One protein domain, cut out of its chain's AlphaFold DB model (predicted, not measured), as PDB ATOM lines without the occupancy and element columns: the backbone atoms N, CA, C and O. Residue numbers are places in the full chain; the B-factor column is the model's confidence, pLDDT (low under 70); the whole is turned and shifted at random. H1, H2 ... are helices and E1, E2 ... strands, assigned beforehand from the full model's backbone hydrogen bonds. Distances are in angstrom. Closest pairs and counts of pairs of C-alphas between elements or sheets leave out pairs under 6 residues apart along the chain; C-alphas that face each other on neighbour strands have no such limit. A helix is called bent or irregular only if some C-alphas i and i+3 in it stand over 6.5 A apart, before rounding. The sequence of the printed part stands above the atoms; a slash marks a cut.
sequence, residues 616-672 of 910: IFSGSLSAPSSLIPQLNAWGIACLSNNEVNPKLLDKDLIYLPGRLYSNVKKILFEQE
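This is residues 616 to 672 of the 910 residues of the protein "Histidine kinase" of Candidatus Hamiltonella defensa (UniProt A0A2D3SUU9). The domain is a small rounded body with two sides: on one side a pair of very short parallel strands, E1 and E2, linked through the short helix H1, and on the other side the longest helix, H3. The last turns of H3 come near the strands, the short helix H2 sits by its other end, and a long loop, residues 639 to 650, swings across from E2 to H2. The printed part has 57 residues with three named helices and two named strands, in the order E1, H1, E2, H2, H3, and its class is mixed, helices and strands. It is compact, with a radius of gyration of the C-alphas of 10.3 A and spans of 24 by 22 by 21 A.

E1 is residues 619 to 621, 6.7 A from first to last C-alpha, and begins at C-alpha 619 at (-81.164, 46.230, -16.750). H1 is residues 628 to 633, 8.4 A long. E2 is residues 636 to 638, 6.1 A long. H2 is residues 651 to 654; it is neither bent nor irregular, but only just: C-alphas 651 and 654 are 6.0 A apart. H3 is residues 657 to 669, 17.6 A long, from C-alpha 657 at (-87.442, 54.486, -31.454) to C-alpha 669 at (-90.700, 46.933, -15.877).

E1 and E2 are parallel neighbours, with 34 degrees between their directions; C-alphas 620 and 637 face each other at 4.5 A. N 637 and O 619 are within hydrogen-bond range at 3.0 A, as are N 621 and O 637 at 3.1 A. E1, H1 and E2 form a strand-helix-strand unit, two parallel neighbour strands with a helix between them along the chain, and its crossover is right-handed. The closest C-alphas of H1 and E2 are those of Ile 628 and Cys 638, 6.3 A apart. H1 and H3 are near each other, with 7 pairs of C-alphas within 10 A. The closest C-alphas of E1 and H3 are those of Gly 619 and Leu 668, 6.8 A apart. H2 and H3 only just touch, with 3 pairs of C-alphas within 8 A, and only at the corner by their link; the closest are those of Leu 653 and Leu 660, 5.4 A apart. H2 is apart from E1 and H1, and E2 is apart from H3. In H1 and H3 every O i to N i+4 pair is within hydrogen-bond range; H2 is too short for such a pair.

The two C-alphas farthest apart are those of Ser 625 and Glu 672, at 27.3 A. The printed part has no cut. The link from E2 to H2, 12 residues, is long. The mean pLDDT of the printed part is 76.0, and values under 70 fall at residues 616, 618 to 619, 639 to 644, 646 to 647 and 669 to 672.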
ATOM      1  N   ILE A 616     -82.893  56.625 -16.709       66.75
ATOM      2  CA  ILE A 616     -82.057  55.633 -17.383       66.75
ATOM      3  C   ILE A 616     -82.574  54.245 -16.997       66.75
ATOM      4  O   ILE A 616     -82.826  53.980 -15.817       66.75
ATOM      5  N   PHE A 617     -82.745  53.361 -17.979       74.06
ATOM      6  CA  PHE A 617     -83.085  51.972 -17.684       74.06
ATOM      7  C   PHE A 617     -81.926  51.323 -16.919       74.06
ATOM      8  O   PHE A 617     -80.768  51.477 -17.293       74.06
ATOM      9  N   SER A 618     -82.229  50.568 -15.864       63.97
ATOM     10  CA  SER A 618     -81.253  49.712 -15.186       63.97
ATOM     11  C   SER A 618     -81.621  48.258 -15.458       63.97
ATOM     12  O   SER A 618     -82.582  47.731 -14.910       63.97
ATOM     13  N   GLY A 619     -80.898  47.617 -16.376       69.25
ATOM     14  CA  GLY A 619     -81.164  46.230 -16.750       69.25
ATOM     15  C   GLY A 619     -80.244  45.716 -17.852       69.25
ATOM     16  O   GLY A 619     -79.593  46.496 -18.551       69.25
ATOM     17  N   SER A 620     -80.198  44.392 -18.001       72.12
ATOM     18  CA  SER A 620     -79.478  43.713 -19.079       72.12
ATOM     19  C   SER A 620     -80.435  42.945 -19.977       72.12
ATOM     20  O   SER A 620     -81.334  42.272 -19.473       72.12
ATOM     21  N   LEU A 621     -80.238  43.014 -21.292       78.44
ATOM     22  CA  LEU A 621     -81.172  42.431 -22.252       78.44
ATOM     23  C   LEU A 621     -80.453  41.880 -23.495       78.44
ATOM     24  O   LEU A 621     -79.488  42.467 -23.972       78.44
ATOM     25  N   SER A 622     -80.912  40.739 -24.015       76.56
ATOM     26  CA  SER A 622     -80.400  40.156 -25.264       76.56
ATOM     27  C   SER A 622     -81.145  40.744 -26.468       76.56
ATOM     28  O   SER A 622     -82.365  40.587 -26.583       76.56
ATOM     29  N   ALA A 623     -80.422  41.435 -27.352       79.62
ATOM     30  CA  ALA A 623     -80.964  42.155 -28.506       79.62
ATOM     31  C   ALA A 623     -80.123  41.918 -29.779       79.62
ATOM     32  O   ALA A 623     -78.930  41.621 -29.674       79.62
ATOM     33  N   PRO A 624     -80.703  42.091 -30.985       81.69
ATOM     34  CA  PRO A 624     -79.956  42.062 -32.239       81.69
ATOM     35  C   PRO A 624     -78.837  43.107 -32.263       81.69
ATOM     36  O   PRO A 624     -79.004  44.215 -31.749       81.69
ATOM     37  N   SER A 625     -77.735  42.801 -32.955       81.19
ATOM     38  CA  SER A 625     -76.567  43.690 -33.074       81.19
ATOM     39  C   SER A 625     -76.893  45.086 -33.617       81.19
ATOM     40  O   SER A 625     -76.228  46.051 -33.249       81.19
ATOM     41  N   SER A 626     -77.945  45.216 -34.429       82.31
ATOM     42  CA  SER A 626     -78.438  46.493 -34.956       82.31
ATOM     43  C   SER A 626     -79.074  47.409 -33.904       82.31
ATOM     44  O   SER A 626     -79.064  48.621 -34.089       82.31
ATOM     45  N   LEU A 627     -79.613  46.863 -32.806       85.75
ATOM     46  CA  LEU A 627     -80.295  47.629 -31.750       85.75
ATOM     47  C   LEU A 627     -79.383  47.949 -30.557       85.75
ATOM     48  O   LEU A 627     -79.681  48.866 -29.790       85.75
ATOM     49  N   ILE A 628     -78.255  47.241 -30.417       85.88
ATOM     50  CA  ILE A 628     -77.284  47.431 -29.325       85.88
ATOM     51  C   ILE A 628     -76.855  48.903 -29.158       85.88
ATOM     52  O   ILE A 628     -76.868  49.376 -28.020       85.88
ATOM     53  N   PRO A 629     -76.519  49.669 -30.219       87.00
ATOM     54  CA  PRO A 629     -76.098  51.063 -30.057       87.00
ATOM     55  C   PRO A 629     -77.167  51.940 -29.389       87.00
ATOM     56  O   PRO A 629     -76.852  52.718 -28.489       87.00
ATOM     57  N   GLN A 630     -78.432  51.778 -29.787       89.69
ATOM     58  CA  GLN A 630     -79.556  52.535 -29.234       89.69
ATOM     59  C   GLN A 630     -79.878  52.120 -27.792       89.69
ATOM     60  O   GLN A 630     -80.121  52.969 -26.935       89.69
ATOM     61  N   LEU A 631     -79.866  50.817 -27.506       87.62
ATOM     62  CA  LEU A 631     -80.143  50.287 -26.168       87.62
ATOM     63  C   LEU A 631     -79.059  50.691 -25.162       87.62
ATOM     64  O   LEU A 631     -79.379  51.136 -24.059       87.62
ATOM     65  N   ASN A 632     -77.788  50.629 -25.571       85.75
ATOM     66  CA  ASN A 632     -76.666  51.112 -24.769       85.75
ATOM     67  C   ASN A 632     -76.779  52.617 -24.498       85.75
ATOM     68  O   ASN A 632     -76.481  53.057 -23.387       85.75
ATOM     69  N   ALA A 633     -77.236  53.409 -25.478       85.38
ATOM     70  CA  ALA A 633     -77.483  54.833 -25.270       85.38
ATOM     71  C   ALA A 633     -78.516  55.055 -24.153       85.38
ATOM     72  O   ALA A 633     -78.277  55.866 -23.270       85.38
ATOM     73  N   TRP A 634     -79.600  54.278 -24.097       86.62
ATOM     74  CA  TRP A 634     -80.587  54.367 -23.009       86.62
ATOM     75  C   TRP A 634     -80.180  53.681 -21.688       86.62
ATOM     76  O   TRP A 634     -80.983  53.643 -20.753       86.62
ATOM     77  N   GLY A 635     -78.940  53.185 -21.585       79.31
ATOM     78  CA  GLY A 635     -78.357  52.621 -20.361       79.31
ATOM     79  C   GLY A 635     -78.561  51.119 -20.152       79.31
ATOM     80  O   GLY A 635     -78.304  50.621 -19.060       79.31
ATOM     81  N   ILE A 636     -78.996  50.385 -21.178       82.94
ATOM     82  CA  ILE A 636     -79.277  48.946 -21.089       82.94
ATOM     83  C   ILE A 636     -78.032  48.162 -21.486       82.94
ATOM     84  O   ILE A 636     -77.533  48.314 -22.598       82.94
ATOM     85  N   ALA A 637     -77.548  47.291 -20.602       78.25
ATOM     86  CA  ALA A 637     -76.391  46.451 -20.890       78.25
ATOM     87  C   ALA A 637     -76.794  45.273 -21.793       78.25
ATOM     88  O   ALA A 637     -77.488  44.350 -21.360       78.25
ATOM     89  N   CYS A 638     -76.373  45.281 -23.056       75.06
ATOM     90  CA  CYS A 638     -76.705  44.192 -23.975       75.06
ATOM     91  C   CYS A 638     -75.782  42.976 -23.769       75.06
ATOM     92  O   CYS A 638     -74.561  43.108 -23.840       75.06
ATOM     93  N   LEU A 639     -76.357  41.791 -23.534       67.25
ATOM     94  CA  LEU A 639     -75.613  40.528 -23.417       67.25
ATOM     95  C   LEU A 639     -75.517  39.852 -24.791       67.25
ATOM     96  O   LEU A 639     -76.527  39.664 -25.462       67.25
ATOM     97  N   SER A 640     -74.314  39.452 -25.203       55.66
ATOM     98  CA  SER A 640     -74.054  38.764 -26.474       55.66
ATOM     99  C   SER A 640     -74.258  37.245 -26.365       55.66
ATOM    100  O   SER A 640     -73.330  36.482 -26.630       55.66
ATOM    101  N   ASN A 641     -75.444  36.795 -25.938       54.06
ATOM    102  CA  ASN A 641     -75.810  35.372 -25.949       54.06
ATOM    103  C   ASN A 641     -76.740  35.068 -27.137       54.06
ATOM    104  O   ASN A 641     -77.587  35.881 -27.488       54.06
ATOM    105  N   ASN A 642     -76.589  33.884 -27.743       55.44
ATOM    106  CA  ASN A 642     -77.230  33.474 -29.007       55.44
ATOM    107  C   ASN A 642     -78.778  33.404 -28.997       55.44
ATOM    108  O   ASN A 642     -79.371  33.148 -30.043       55.44
ATOM    109  N   GLU A 643     -79.445  33.650 -27.867       59.56
ATOM    110  CA  GLU A 643     -80.909  33.707 -27.768       59.56
ATOM    111  C   GLU A 643     -81.379  35.166 -27.671       59.56
ATOM    112  O   GLU A 643     -81.330  35.798 -26.613       59.56
ATOM    113  N   VAL A 644     -81.801  35.729 -28.806       69.12
ATOM    114  CA  VAL A 644     -82.362  37.087 -28.907       69.12
ATOM    115  C   VAL A 644     -83.810  37.083 -28.418       69.12
ATOM    116  O   VAL A 644     -84.581  36.191 -28.768       69.12
ATOM    117  N   ASN A 645     -84.214  38.097 -27.647       71.94
ATOM    118  CA  ASN A 645     -85.598  38.201 -27.185       71.94
ATOM    119  C   ASN A 645     -86.566  38.340 -28.387       71.94
ATOM    120  O   ASN A 645     -86.404  39.275 -29.181       71.94
ATOM    121  N   PRO A 646     -87.599  37.483 -28.520       68.88
ATOM    122  CA  PRO A 646     -88.483  37.478 -29.685       68.88
ATOM    123  C   PRO A 646     -89.235  38.798 -29.900       68.88
ATOM    124  O   PRO A 646     -89.526  39.158 -31.038       68.88
ATOM    125  N   LYS A 647     -89.474  39.584 -28.837       68.12
ATOM    126  CA  LYS A 647     -90.122  40.908 -28.917       68.12
ATOM    127  C   LYS A 647     -89.245  42.001 -29.554       68.12
ATOM    128  O   LYS A 647     -89.720  43.117 -29.757       68.12
ATOM    129  N   LEU A 648     -87.976  41.704 -29.849       77.00
ATOM    130  CA  LEU A 648     -86.998  42.629 -30.435       77.00
ATOM    131  C   LEU A 648     -86.457  42.156 -31.792       77.00
ATOM    132  O   LEU A 648     -85.483  42.714 -32.289       77.00
ATOM    133  N   LEU A 649     -87.081  41.138 -32.395       76.12
ATOM    134  CA  LEU A 649     -86.713  40.618 -33.719       76.12
ATOM    135  C   LEU A 649     -87.292  41.435 -34.882       76.12
ATOM    136  O   LEU A 649     -86.849  41.271 -36.020       76.12
ATOM    137  N   ASP A 650     -88.278  42.293 -34.615       78.88
ATOM    138  CA  ASP A 650     -88.891  43.127 -35.645       78.88
ATOM    139  C   ASP A 650     -87.864  44.125 -36.210       78.88
ATOM    140  O   ASP A 650     -87.261  44.922 -35.485       78.88
ATOM    141  N   LYS A 651     -87.661  44.063 -37.531       77.56
ATOM    142  CA  LYS A 651     -86.705  44.906 -38.262       77.56
ATOM    143  C   LYS A 651     -87.102  46.380 -38.231       77.56
ATOM    144  O   LYS A 651     -86.232  47.235 -38.391       77.56
ATOM    145  N   ASP A 652     -88.376  46.678 -37.986       82.19
ATOM    146  CA  ASP A 652     -88.881  48.046 -37.929       82.19
ATOM    147  C   ASP A 652     -88.362  48.818 -36.706       82.19
ATOM    148  O   ASP A 652     -88.238  50.043 -36.729       82.19
ATOM    149  N   LEU A 653     -87.955  48.106 -35.653       85.19
ATOM    150  CA  LEU A 653     -87.441  48.702 -34.418       85.19
ATOM    151  C   LEU A 653     -86.114  49.455 -34.601       85.19
ATOM    152  O   LEU A 653     -85.740  50.241 -33.735       85.19
ATOM    153  N   ILE A 654     -85.417  49.242 -35.722       86.50
ATOM    154  CA  ILE A 654     -84.153  49.918 -36.058       86.50
ATOM    155  C   ILE A 654     -84.368  51.420 -36.320       86.50
ATOM    156  O   ILE A 654     -83.460  52.227 -36.120       86.50
ATOM    157  N   TYR A 655     -85.566  51.810 -36.760       88.81
ATOM    158  CA  TYR A 655     -85.897  53.195 -37.109       88.81
ATOM    159  C   TYR A 655     -87.181  53.711 -36.446       88.81
ATOM    160  O   TYR A 655     -87.582  54.843 -36.695       88.81
ATOM    161  N   LEU A 656     -87.817  52.907 -35.587       90.44
ATOM    162  CA  LEU A 656     -88.980  53.299 -34.786       90.44
ATOM    163  C   LEU A 656     -88.606  53.336 -33.295       90.44
ATOM    164  O   LEU A 656     -88.904  52.387 -32.554       90.44
ATOM    165  N   PRO A 657     -87.910  54.396 -32.833       89.19
ATOM    166  CA  PRO A 657     -87.442  54.486 -31.454       89.19
ATOM    167  C   PRO A 657     -88.584  54.502 -30.424       89.19
ATOM    168  O   PRO A 657     -88.380  54.025 -29.312       89.19
ATOM    169  N   GLY A 658     -89.784  54.992 -30.746       85.50
ATOM    170  CA  GLY A 658     -90.931  54.984 -29.827       85.50
ATOM    171  C   GLY A 658     -91.465  53.579 -29.561       85.50
ATOM    172  O   GLY A 658     -91.655  53.190 -28.401       85.50
ATOM    173  N   ARG A 659     -91.626  52.775 -30.619       84.25
ATOM    174  CA  ARG A 659     -91.944  51.342 -30.508       84.25
ATOM    175  C   ARG A 659     -90.859  50.580 -29.757       84.25
ATOM    176  O   ARG A 659     -91.184  49.802 -28.859       84.25
ATOM    177  N   LEU A 660     -89.585  50.834 -30.069       86.94
ATOM    178  CA  LEU A 660     -88.460  50.200 -29.380       86.94
ATOM    179  C   LEU A 660     -88.460  50.535 -27.883       86.94
ATOM    180  O   LEU A 660     -88.417  49.624 -27.059       86.94
ATOM    181  N   TYR A 661     -88.574  51.817 -27.525       86.12
ATOM    182  CA  TYR A 661     -88.618  52.275 -26.134       86.12
ATOM    183  C   TYR A 661     -89.789  51.648 -25.368       86.12
ATOM    184  O   TYR A 661     -89.627  51.190 -24.237       86.12
ATOM    185  N   SER A 662     -90.960  51.552 -26.003       81.88
ATOM    186  CA  SER A 662     -92.150  50.918 -25.424       81.88
ATOM    187  C   SER A 662     -91.957  49.416 -25.196       81.88
ATOM    188  O   SER A 662     -92.304  48.910 -24.130       81.88
ATOM    189  N   ASN A 663     -91.377  48.696 -26.162       82.44
ATOM    190  CA  ASN A 663     -91.091  47.264 -26.034       82.44
ATOM    191  C   ASN A 663     -90.068  46.994 -24.929       82.44
ATOM    192  O   ASN A 663     -90.262  46.099 -24.114       82.44
ATOM    193  N   VAL A 664     -89.017  47.803 -24.861       83.25
ATOM    194  CA  VAL A 664     -87.997  47.738 -23.813       83.25
ATOM    195  C   VAL A 664     -88.600  47.999 -22.435       83.25
ATOM    196  O   VAL A 664     -88.371  47.217 -21.515       83.25
ATOM    197  N   LYS A 665     -89.422  49.046 -22.298       80.81
ATOM    198  CA  LYS A 665     -90.131  49.357 -21.050       80.81
ATOM    199  C   LYS A 665     -91.014  48.187 -20.604       80.81
ATOM    200  O   LYS A 665     -90.967  47.819 -19.438       80.81
ATOM    201  N   LYS A 666     -91.740  47.556 -21.535       76.69
ATOM    202  CA  LYS A 666     -92.546  46.347 -21.271       76.69
ATOM    203  C   LYS A 666     -91.704  45.145 -20.834       76.69
ATOM    204  O   LYS A 666     -92.175  44.343 -20.043       76.69
ATOM    205  N   ILE A 667     -90.492  44.981 -21.368       78.56
ATOM    206  CA  ILE A 667     -89.623  43.850 -21.009       78.56
ATOM    207  C   ILE A 667     -88.977  44.060 -19.632       78.56
ATOM    208  O   ILE A 667     -88.824  43.097 -18.888       78.56
ATOM    209  N   LEU A 668     -88.593  45.295 -19.302       75.00
ATOM    210  CA  LEU A 668     -87.845  45.602 -18.081       75.00
ATOM    211  C   LEU A 668     -88.727  45.858 -16.852       75.00
ATOM    212  O   LEU A 668     -88.259  45.591 -15.749       75.00
ATOM    213  N   PHE A 669     -89.949  46.385 -17.013       69.56
ATOM    214  CA  PHE A 669     -90.700  46.933 -15.877       69.56
ATOM    215  C   PHE A 669     -91.910  46.144 -15.369       69.56
ATOM    216  O   PHE A 669     -92.194  46.353 -14.202       69.56
ATOM    217  N   GLU A 670     -92.588  45.249 -16.109       51.50
ATOM    218  CA  GLU A 670     -93.581  44.346 -15.475       51.50
ATOM    219  C   GLU A 670     -94.221  43.296 -16.399       51.50
ATOM    220  O   GLU A 670     -94.508  43.534 -17.576       51.50
ATOM    221  N   GLN A 671     -94.527  42.142 -15.789       40.91
ATOM    222  CA  GLN A 671     -95.656  41.287 -16.144       40.91
ATOM    223  C   GLN A 671     -96.962  42.091 -16.008       40.91
ATOM    224  O   GLN A 671     -97.617  42.016 -14.981       40.91
ATOM    225  N   GLU A 672     -97.389  42.808 -17.042       31.41
ATOM    226  CA  GLU A 672     -98.802  43.167 -17.184       31.41
ATOM    227  C   GLU A 672     -99.271  42.940 -18.620       31.41
ATOM    228  O   GLU A 672     -98.673  43.377 -19.608       31.41
TER     229      GLU A 672